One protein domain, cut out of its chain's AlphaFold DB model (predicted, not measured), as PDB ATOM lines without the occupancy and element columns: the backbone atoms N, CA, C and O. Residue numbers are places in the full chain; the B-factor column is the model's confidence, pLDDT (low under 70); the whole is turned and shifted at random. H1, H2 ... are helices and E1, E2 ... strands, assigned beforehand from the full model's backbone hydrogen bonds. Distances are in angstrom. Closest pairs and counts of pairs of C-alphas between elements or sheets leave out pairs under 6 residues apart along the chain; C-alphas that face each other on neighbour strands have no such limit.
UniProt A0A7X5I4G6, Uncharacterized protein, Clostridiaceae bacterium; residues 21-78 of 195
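AT A GLANCE: This is residues 21 to 78 of the 195 residues of an uncharacterized protein of Clostridiaceae bacterium (UniProt A0A7X5I4G6). Three separate two-stranded hairpins are set around one short helix: H1 sits between the small hairpin E1 and E2 and the near end of the long hairpin E5 and E6, which makes most of the length as an arm with a bend in E5. The third hairpin, E3 and E4, is small and reaches off to another side, where residues 36 to 41 stick out. The printed part has 58 residues with one named helix and six named strands, in the order E1, E2, E3, E4, H1, E5, E6; each hairpin is an antiparallel sheet of two strands, and the class is mostly strand. The whole is only just loose, close to extended, with a radius of gyration of the C-alphas of 15.3 A, and its flat outline spans 48 by 29 by 15 A.

HOW THE PARTS SIT: E1, residues 21 to 23, and E2, residues 26 to 29, form a hairpin, antiparallel at 140 degrees, with N 21 and O 28 2.9 A apart, within hydrogen-bond range. E3, residues 35 to 37, and E4, residues 40 to 42, form a second hairpin, antiparallel at 146 degrees, with N 35 and O 42 2.9 A apart. E2 and E3 are apart. In H1, residues 45 to 51, every O i to N i+4 pair is within hydrogen-bond range. The closest C-alphas of E1 and H1 are those of Val 23 and Cys 51, 6.1 A apart. E5, residues 54 to 66, comes nearest to H1 at the C-alphas of Arg 46 and Val 56, 5.9 A apart. E5 and E6, residues 69 to 78, form the third hairpin, antiparallel at 162 degrees; N 59 and O 75 are 2.9 A apart, and N 66 and O 69 are 2.9 A apart. The closest C-alphas of H1 and E6 are those of Ser 49 and Val 78, 7.2 A apart. E3 and E5 are apart, as are E1 and E5.

IN THESE COORDINATES: E1 begins at C-alpha 21 (43.302, 42.128, -9.651). E2 and H1 each measure 10.0 A from first to last C-alpha, E1 6.2 A, E3 6.3 A and E4 6.4 A. H1 begins at C-alpha 45 (39.480, 45.214, 0.458). E5 is 34.1 A long and bends by 50 degrees at residue 62. E6 is 28.9 A long and ends at C-alpha 78 (38.772, 54.278, 3.303).

THE WHOLE: The two C-alphas farthest apart are those of Gly 25 and Arg 67, at 49.4 A. The printed part has no cut, and each link between named elements is tight. The mean pLDDT of the printed part is 71.9; residues 21, 23, 61, 64 to 76 and 78 are under 70.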
ATOM      1  N   ASN A  21      44.697  42.298  -9.248       67.38
ATOM      2  CA  ASN A  21      43.302  42.128  -9.651       67.38
ATOM      3  C   ASN A  21      42.958  43.127 -10.762       67.38
ATOM      4  O   ASN A  21      43.495  44.231 -10.794       67.38
ATOM      5  N   ASN A  22      42.071  42.746 -11.684       71.56
ATOM      6  CA  ASN A  22      41.527  43.671 -12.676       71.56
ATOM      7  C   ASN A  22      40.221  44.261 -12.139       71.56
ATOM      8  O   ASN A  22      39.273  43.526 -11.868       71.56
ATOM      9  N   VAL A  23      40.193  45.578 -11.970       67.94
ATOM     10  CA  VAL A  23      39.053  46.334 -11.456       67.94
ATOM     11  C   VAL A  23      38.760  47.469 -12.429       67.94
ATOM     12  O   VAL A  23      39.633  48.286 -12.712       67.94
ATOM     13  N   ASN A  24      37.537  47.521 -12.965       71.81
ATOM     14  CA  ASN A  24      37.103  48.538 -13.935       71.81
ATOM     15  C   ASN A  24      38.072  48.718 -15.127       71.81
ATOM     16  O   ASN A  24      38.346  49.837 -15.560       71.81
ATOM     17  N   GLY A  25      38.633  47.617 -15.640       73.56
ATOM     18  CA  GLY A  25      39.577  47.634 -16.762       73.56
ATOM     19  C   GLY A  25      40.998  48.078 -16.400       73.56
ATOM     20  O   GLY A  25      41.830  48.218 -17.296       73.56
ATOM     21  N   LYS A  26      41.298  48.294 -15.112       74.31
ATOM     22  CA  LYS A  26      42.634  48.625 -14.607       74.31
ATOM     23  C   LYS A  26      43.187  47.485 -13.763       74.31
ATOM     24  O   LYS A  26      42.524  46.975 -12.865       74.31
ATOM     25  N   THR A  27      44.439  47.127 -14.016       78.06
ATOM     26  CA  THR A  27      45.168  46.155 -13.199       78.06
ATOM     27  C   THR A  27      45.730  46.849 -11.962       78.06
ATOM     28  O   THR A  27      46.526  47.780 -12.083       78.06
ATOM     29  N   ILE A  28      45.330  46.392 -10.777       75.38
ATOM     30  CA  ILE A  28      45.734  46.948  -9.482       75.38
ATOM     31  C   ILE A  28      46.450  45.899  -8.632       75.38
ATOM     32  O   ILE A  28      46.083  44.728  -8.642       75.38
ATOM     33  N   GLU A  29      47.453  46.324  -7.870       81.75
ATOM     34  CA  GLU A  29      48.155  45.473  -6.907       81.75
ATOM     35  C   GLU A  29      47.374  45.416  -5.589       81.75
ATOM     36  O   GLU A  29      47.203  46.423  -4.897       81.75
ATOM     37  N   THR A  30      46.891  44.231  -5.226       70.12
ATOM     38  CA  THR A  30      46.058  44.023  -4.032       70.12
ATOM     39  C   THR A  30      46.810  43.364  -2.885       70.12
ATOM     40  O   THR A  30      46.302  43.360  -1.766       70.12
ATOM     41  N   GLY A  31      47.990  42.790  -3.139       71.44
ATOM     42  CA  GLY A  31      48.827  42.111  -2.137       71.44
ATOM     43  C   GLY A  31      48.266  40.776  -1.623       71.44
ATOM     44  O   GLY A  31      48.954  40.038  -0.927       71.44
ATOM     45  N   THR A  32      47.026  40.433  -1.968       71.75
ATOM     46  CA  THR A  32      46.370  39.152  -1.676       71.75
ATOM     47  C   THR A  32      45.424  38.810  -2.826       71.75
ATOM     48  O   THR A  32      44.885  39.707  -3.475       71.75
ATOM     49  N   GLU A  33      45.250  37.522  -3.111       73.50
ATOM     50  CA  GLU A  33      44.332  37.015  -4.134       73.50
ATOM     51  C   GLU A  33      42.906  36.884  -3.584       73.50
ATOM     52  O   GLU A  33      42.704  36.696  -2.383       73.50
ATOM     53  N   SER A  34      41.911  36.954  -4.468       75.75
ATOM     54  CA  SER A  34      40.542  36.586  -4.099       75.75
ATOM     55  C   SER A  34      40.452  35.071  -3.912       75.75
ATOM     56  O   SER A  34      41.039  34.318  -4.688       75.75
ATOM     57  N   ARG A  35      39.717  34.604  -2.898       77.88
ATOM     58  CA  ARG A  35      39.609  33.170  -2.575       77.88
ATOM     59  C   ARG A  35      38.168  32.745  -2.373       77.88
ATOM     60  O   ARG A  35      37.388  33.472  -1.767       77.88
ATOM     61  N   MET A  36      37.835  31.541  -2.827       78.19
ATOM     62  CA  MET A  36      36.576  30.890  -2.483       78.19
ATOM     63  C   MET A  36      36.801  29.967  -1.282       78.19
ATOM     64  O   MET A  36      37.628  29.062  -1.348       78.19
ATOM     65  N   ILE A  37      36.080  30.197  -0.188       85.88
ATOM     66  CA  ILE A  37      36.122  29.366   1.022       85.88
ATOM     67  C   ILE A  37      34.677  29.070   1.413       85.88
ATOM     68  O   ILE A  37      33.892  29.997   1.580       85.88
ATOM     69  N   ASN A  38      34.314  27.792   1.549       86.06
ATOM     70  CA  ASN A  38      32.962  27.359   1.940       86.06
ATOM     71  C   ASN A  38      31.843  28.038   1.124       86.06
ATOM     72  O   ASN A  38      30.878  28.547   1.684       86.06
ATOM     73  N   SER A  39      32.008  28.092  -0.203       87.12
ATOM     74  CA  SER A  39      31.076  28.749  -1.138       87.12
ATOM     75  C   SER A  39      30.925  30.271  -0.972       87.12
ATOM     76  O   SER A  39      30.091  30.869  -1.646       87.12
ATOM     77  N   LEU A  40      31.753  30.916  -0.145       71.31
ATOM     78  CA  LEU A  40      31.859  32.371  -0.031       71.31
ATOM     79  C   LEU A  40      33.098  32.871  -0.777       71.31
ATOM     80  O   LEU A  40      34.161  32.253  -0.714       71.31
ATOM     81  N   ILE A  41      32.970  34.002  -1.469       80.25
ATOM     82  CA  ILE A  41      34.085  34.659  -2.155       80.25
ATOM     83  C   ILE A  41      34.618  35.773  -1.257       80.25
ATOM     84  O   ILE A  41      33.915  36.731  -0.944       80.25
ATOM     85  N   TYR A  42      35.883  35.653  -0.874       74.25
ATOM     86  CA  TYR A  42      36.631  36.652  -0.130       74.25
ATOM     87  C   TYR A  42      37.450  37.465  -1.121       74.25
ATOM     88  O   TYR A  42      38.325  36.926  -1.800       74.25
ATOM     89  N   VAL A  43      37.150  38.757  -1.214       77.12
ATOM     90  CA  VAL A  43      37.808  39.691  -2.129       77.12
ATOM     91  C   VAL A  43      38.677  40.651  -1.309       77.12
ATOM     92  O   VAL A  43      38.214  41.142  -0.276       77.12
ATOM     93  N   PRO A  44      39.920  40.950  -1.729       77.12
ATOM     94  CA  PRO A  44      40.763  41.920  -1.042       77.12
ATOM     95  C   PRO A  44      40.084  43.290  -0.945       77.12
ATOM     96  O   PRO A  44      39.602  43.822  -1.945       77.12
ATOM     97  N   LEU A  45      40.117  43.911   0.236       75.19
ATOM     98  CA  LEU A  45      39.480  45.214   0.458       75.19
ATOM     99  C   LEU A  45      40.033  46.314  -0.464       75.19
ATOM    100  O   LEU A  45      39.267  47.143  -0.939       75.19
ATOM    101  N   ARG A  46      41.334  46.273  -0.799       74.44
ATOM    102  CA  ARG A  46      41.945  47.174  -1.800       74.44
ATOM    103  C   ARG A  46      41.315  47.042  -3.190       74.44
ATOM    104  O   ARG A  46      41.273  48.018  -3.933       74.44
ATOM    105  N   ALA A  47      40.837  45.849  -3.553       74.25
ATOM    106  CA  ALA A  47      40.123  45.658  -4.811       74.25
ATOM    107  C   ALA A  47      38.751  46.328  -4.766       74.25
ATOM    108  O   ALA A  47      38.407  47.071  -5.682       74.25
ATOM    109  N   ILE A  48      38.019  46.123  -3.668       73.06
ATOM    110  CA  ILE A  48      36.707  46.735  -3.438       73.06
ATOM    111  C   ILE A  48      36.828  48.263  -3.434       73.06
ATOM    112  O   ILE A  48      36.091  48.928  -4.153       73.06
ATOM    113  N   SER A  49      37.777  48.833  -2.689       73.12
ATOM    114  CA  SER A  49      37.933  50.289  -2.602       73.12
ATOM    115  C   SER A  49      38.301  50.921  -3.941       73.12
ATOM    116  O   SER A  49      37.736  51.948  -4.314       73.12
ATOM    117  N   SER A  50      39.162  50.263  -4.724       74.69
ATOM    118  CA  SER A  50      39.513  50.728  -6.065       74.69
ATOM    119  C   SER A  50      38.320  50.750  -7.025       74.69
ATOM    120  O   SER A  50      38.340  51.558  -7.955       74.69
ATOM    121  N   CYS A  51      37.288  49.913  -6.833       73.56
ATOM    122  CA  CYS A  51      36.059  49.982  -7.639       73.56
ATOM    123  C   CYS A  51      35.367  51.341  -7.490       73.56
ATOM    124  O   CYS A  51      34.785  51.838  -8.453       73.56
ATOM    125  N   PHE A  52      35.459  51.933  -6.298       73.12
ATOM    126  CA  PHE A  52      34.847  53.212  -5.939       73.12
ATOM    127  C   PHE A  52      35.813  54.397  -6.073       73.12
ATOM    128  O   PHE A  52      35.476  55.507  -5.689       73.12
ATOM    129  N   GLY A  53      37.025  54.181  -6.603       73.31
ATOM    130  CA  GLY A  53      38.058  55.221  -6.655       73.31
ATOM    131  C   GLY A  53      38.626  55.603  -5.283       73.31
ATOM    132  O   GLY A  53      39.345  56.596  -5.184       73.31
ATOM    133  N   ALA A  54      38.338  54.807  -4.252       73.19
ATOM    134  CA  ALA A  54      38.731  55.069  -2.881       73.19
ATOM    135  C   ALA A  54      40.078  54.423  -2.526       73.19
ATOM    136  O   ALA A  54      40.404  53.305  -2.952       73.19
ATOM    137  N   GLU A  55      40.859  55.113  -1.701       74.19
ATOM    138  CA  GLU A  55      42.102  54.591  -1.137       74.19
ATOM    139  C   GLU A  55      41.844  53.882   0.185       74.19
ATOM    140  O   GLU A  55      41.116  54.385   1.030       74.19
ATOM    141  N   VAL A  56      42.462  52.714   0.366       74.00
ATOM    142  CA  VAL A  56      42.437  51.985   1.636       74.00
ATOM    143  C   VAL A  56      43.808  52.003   2.261       74.00
ATOM    144  O   VAL A  56      44.789  51.584   1.638       74.00
ATOM    145  N   GLY A  57      43.851  52.408   3.522       72.69
ATOM    146  CA  GLY A  57      45.039  52.309   4.344       72.69
ATOM    147  C   GLY A  57      44.786  51.557   5.639       72.69
ATOM    148  O   GLY A  57      43.659  51.226   6.010       72.69
ATOM    149  N   PHE A  58      45.894  51.258   6.301       74.38
ATOM    150  CA  PHE A  58      45.924  50.577   7.582       74.38
ATOM    151  C   PHE A  58      46.814  51.392   8.506       74.38
ATOM    152  O   PHE A  58      47.954  51.690   8.149       74.38
ATOM    153  N   TYR A  59      46.302  51.735   9.679       73.38
ATOM    154  CA  TYR A  59      47.065  52.423  10.709       73.38
ATOM    155  C   TYR A  59      47.035  51.600  11.992       73.38
ATOM    156  O   TYR A  59      45.966  51.285  12.510       73.38
ATOM    157  N   ASN A  60      48.205  51.230  12.503       78.56
ATOM    158  CA  ASN A  60      48.306  50.605  13.814       78.56
ATOM    159  C   ASN A  60      48.351  51.718  14.866       78.56
ATOM    160  O   ASN A  60      49.325  52.459  14.922       78.56
ATOM    161  N   ILE A  61      47.304  51.830  15.687       67.88
ATOM    162  CA  ILE A  61      47.242  52.827  16.770       67.88
ATOM    163  C   ILE A  61      48.216  52.474  17.902       67.88
ATOM    164  O   ILE A  61      48.555  53.313  18.727       67.88
ATOM    165  N   GLY A  62      48.666  51.226  17.960       71.50
ATOM    166  CA  GLY A  62      49.502  50.706  19.025       71.50
ATOM    167  C   GLY A  62      48.887  49.448  19.608       71.50
ATOM    168  O   GLY A  62      48.331  48.603  18.896       71.50
ATOM    169  N   LYS A  63      49.025  49.295  20.921       70.12
ATOM    170  CA  LYS A  63      48.677  48.075  21.642       70.12
ATOM    171  C   LYS A  63      47.757  48.401  22.810       70.12
ATOM    172  O   LYS A  63      48.125  49.187  23.671       70.12
ATOM    173  N   LEU A  64      46.601  47.749  22.862       64.12
ATOM    174  CA  LEU A  64      45.776  47.706  24.063       64.12
ATOM    175  C   LEU A  64      46.337  46.644  25.002       64.12
ATOM    176  O   LEU A  64      46.439  45.475  24.624       64.12
ATOM    177  N   ILE A  65      46.685  47.046  26.219       60.88
ATOM    178  CA  ILE A  65      47.042  46.120  27.291       60.88
ATOM    179  C   ILE A  65      45.785  45.906  28.126       60.88
ATOM    180  O   ILE A  65      45.283  46.838  28.747       60.88
ATOM    181  N   HIS A  66      45.260  44.684  28.129       54.28
ATOM    182  CA  HIS A  66      44.132  44.311  28.971       54.28
ATOM    183  C   HIS A  66      44.491  43.061  29.773       54.28
ATOM    184  O   HIS A  66      44.638  41.969  29.214       54.28
ATOM    185  N   ARG A  67      44.601  43.230  31.099       63.44
ATOM    186  CA  ARG A  67      45.163  42.233  32.026       63.44
ATOM    187  C   ARG A  67      46.583  41.853  31.580       63.44
ATOM    188  O   ARG A  67      47.425  42.733  31.469       63.44
ATOM    189  N   ASP A  68      46.811  40.585  31.245       57.47
ATOM    190  CA  ASP A  68      48.110  40.042  30.827       57.47
ATOM    191  C   ASP A  68      48.240  39.887  29.300       57.47
ATOM    192  O   ASP A  68      49.165  39.240  28.805       57.47
ATOM    193  N   ALA A  69      47.297  40.440  28.530       44.59
ATOM    194  CA  ALA A  69      47.262  40.302  27.079       44.59
ATOM    195  C   ALA A  69      47.439  41.650  26.376       44.59
ATOM    196  O   ALA A  69      46.848  42.666  26.742       44.59
ATOM    197  N   THR A  70      48.263  41.627  25.332       64.62
ATOM    198  CA  THR A  70      48.562  42.779  24.484       64.62
ATOM    199  C   THR A  70      47.911  42.577  23.121       64.62
ATOM    200  O   THR A  70      48.295  41.665  22.386       64.62
ATOM    201  N   TYR A  71      46.959  43.433  22.761       62.66
ATOM    202  CA  TYR A  71      46.238  43.359  21.492       62.66
ATOM    203  C   TYR A  71      46.647  44.513  20.573       62.66
ATOM    204  O   TYR A  71      46.465  45.670  20.950       62.66
ATOM    205  N   PRO A  72      47.189  44.251  19.369       67.44
ATOM    206  CA  PRO A  72      47.431  45.315  18.405       67.44
ATOM    207  C   PRO A  72      46.096  45.893  17.928       67.44
ATOM    208  O   PRO A  72      45.213  45.151  17.496       67.44
ATOM    209  N   VAL A  73      45.963  47.216  17.966       65.94
ATOM    210  CA  VAL A  73      44.787  47.915  17.440       65.94
ATOM    211  C   VAL A  73      45.112  48.437  16.055       65.94
ATOM    212  O   VAL A  73      45.989  49.282  15.890       65.94
ATOM    213  N   ASN A  74      44.395  47.928  15.057       69.88
ATOM    214  CA  ASN A  74      44.527  48.358  13.672       69.88
ATOM    215  C   ASN A  74      43.247  49.073  13.240       69.88
ATOM    216  O   ASN A  74      42.160  48.505  13.339       69.88
ATOM    217  N   ILE A  75      43.388  50.286  12.719       69.69
ATOM    218  CA  ILE A  75      42.342  50.984  11.980       69.69
ATOM    219  C   ILE A  75      42.498  50.634  10.514       69.69
ATOM    220  O   ILE A  75      43.588  50.748   9.950       69.69
ATOM    221  N   ILE A  76      41.385  50.266   9.899       69.44
ATOM    222  CA  ILE A  76      41.243  50.229   8.451       69.44
ATOM    223  C   ILE A  76      40.485  51.490   8.065       69.44
ATOM    224  O   ILE A  76      39.403  51.727   8.600       69.44
ATOM    225  N   TYR A  77      41.044  52.291   7.163       71.81
ATOM    226  CA  TYR A  77      40.385  53.499   6.684       71.81
ATOM    227  C   TYR A  77      40.208  53.470   5.171       71.81
ATOM    228  O   TYR A  77      41.010  52.868   4.455       71.81
ATOM    229  N   VAL A  78      39.134  54.110   4.711       69.56
ATOM    230  CA  VAL A  78      38.772  54.278   3.303       69.56
ATOM    231  C   VAL A  78      38.658  55.783   3.045       69.56
ATOM    232  O   VAL A  78      38.018  56.480   3.822       69.56
TER     233      VAL A  78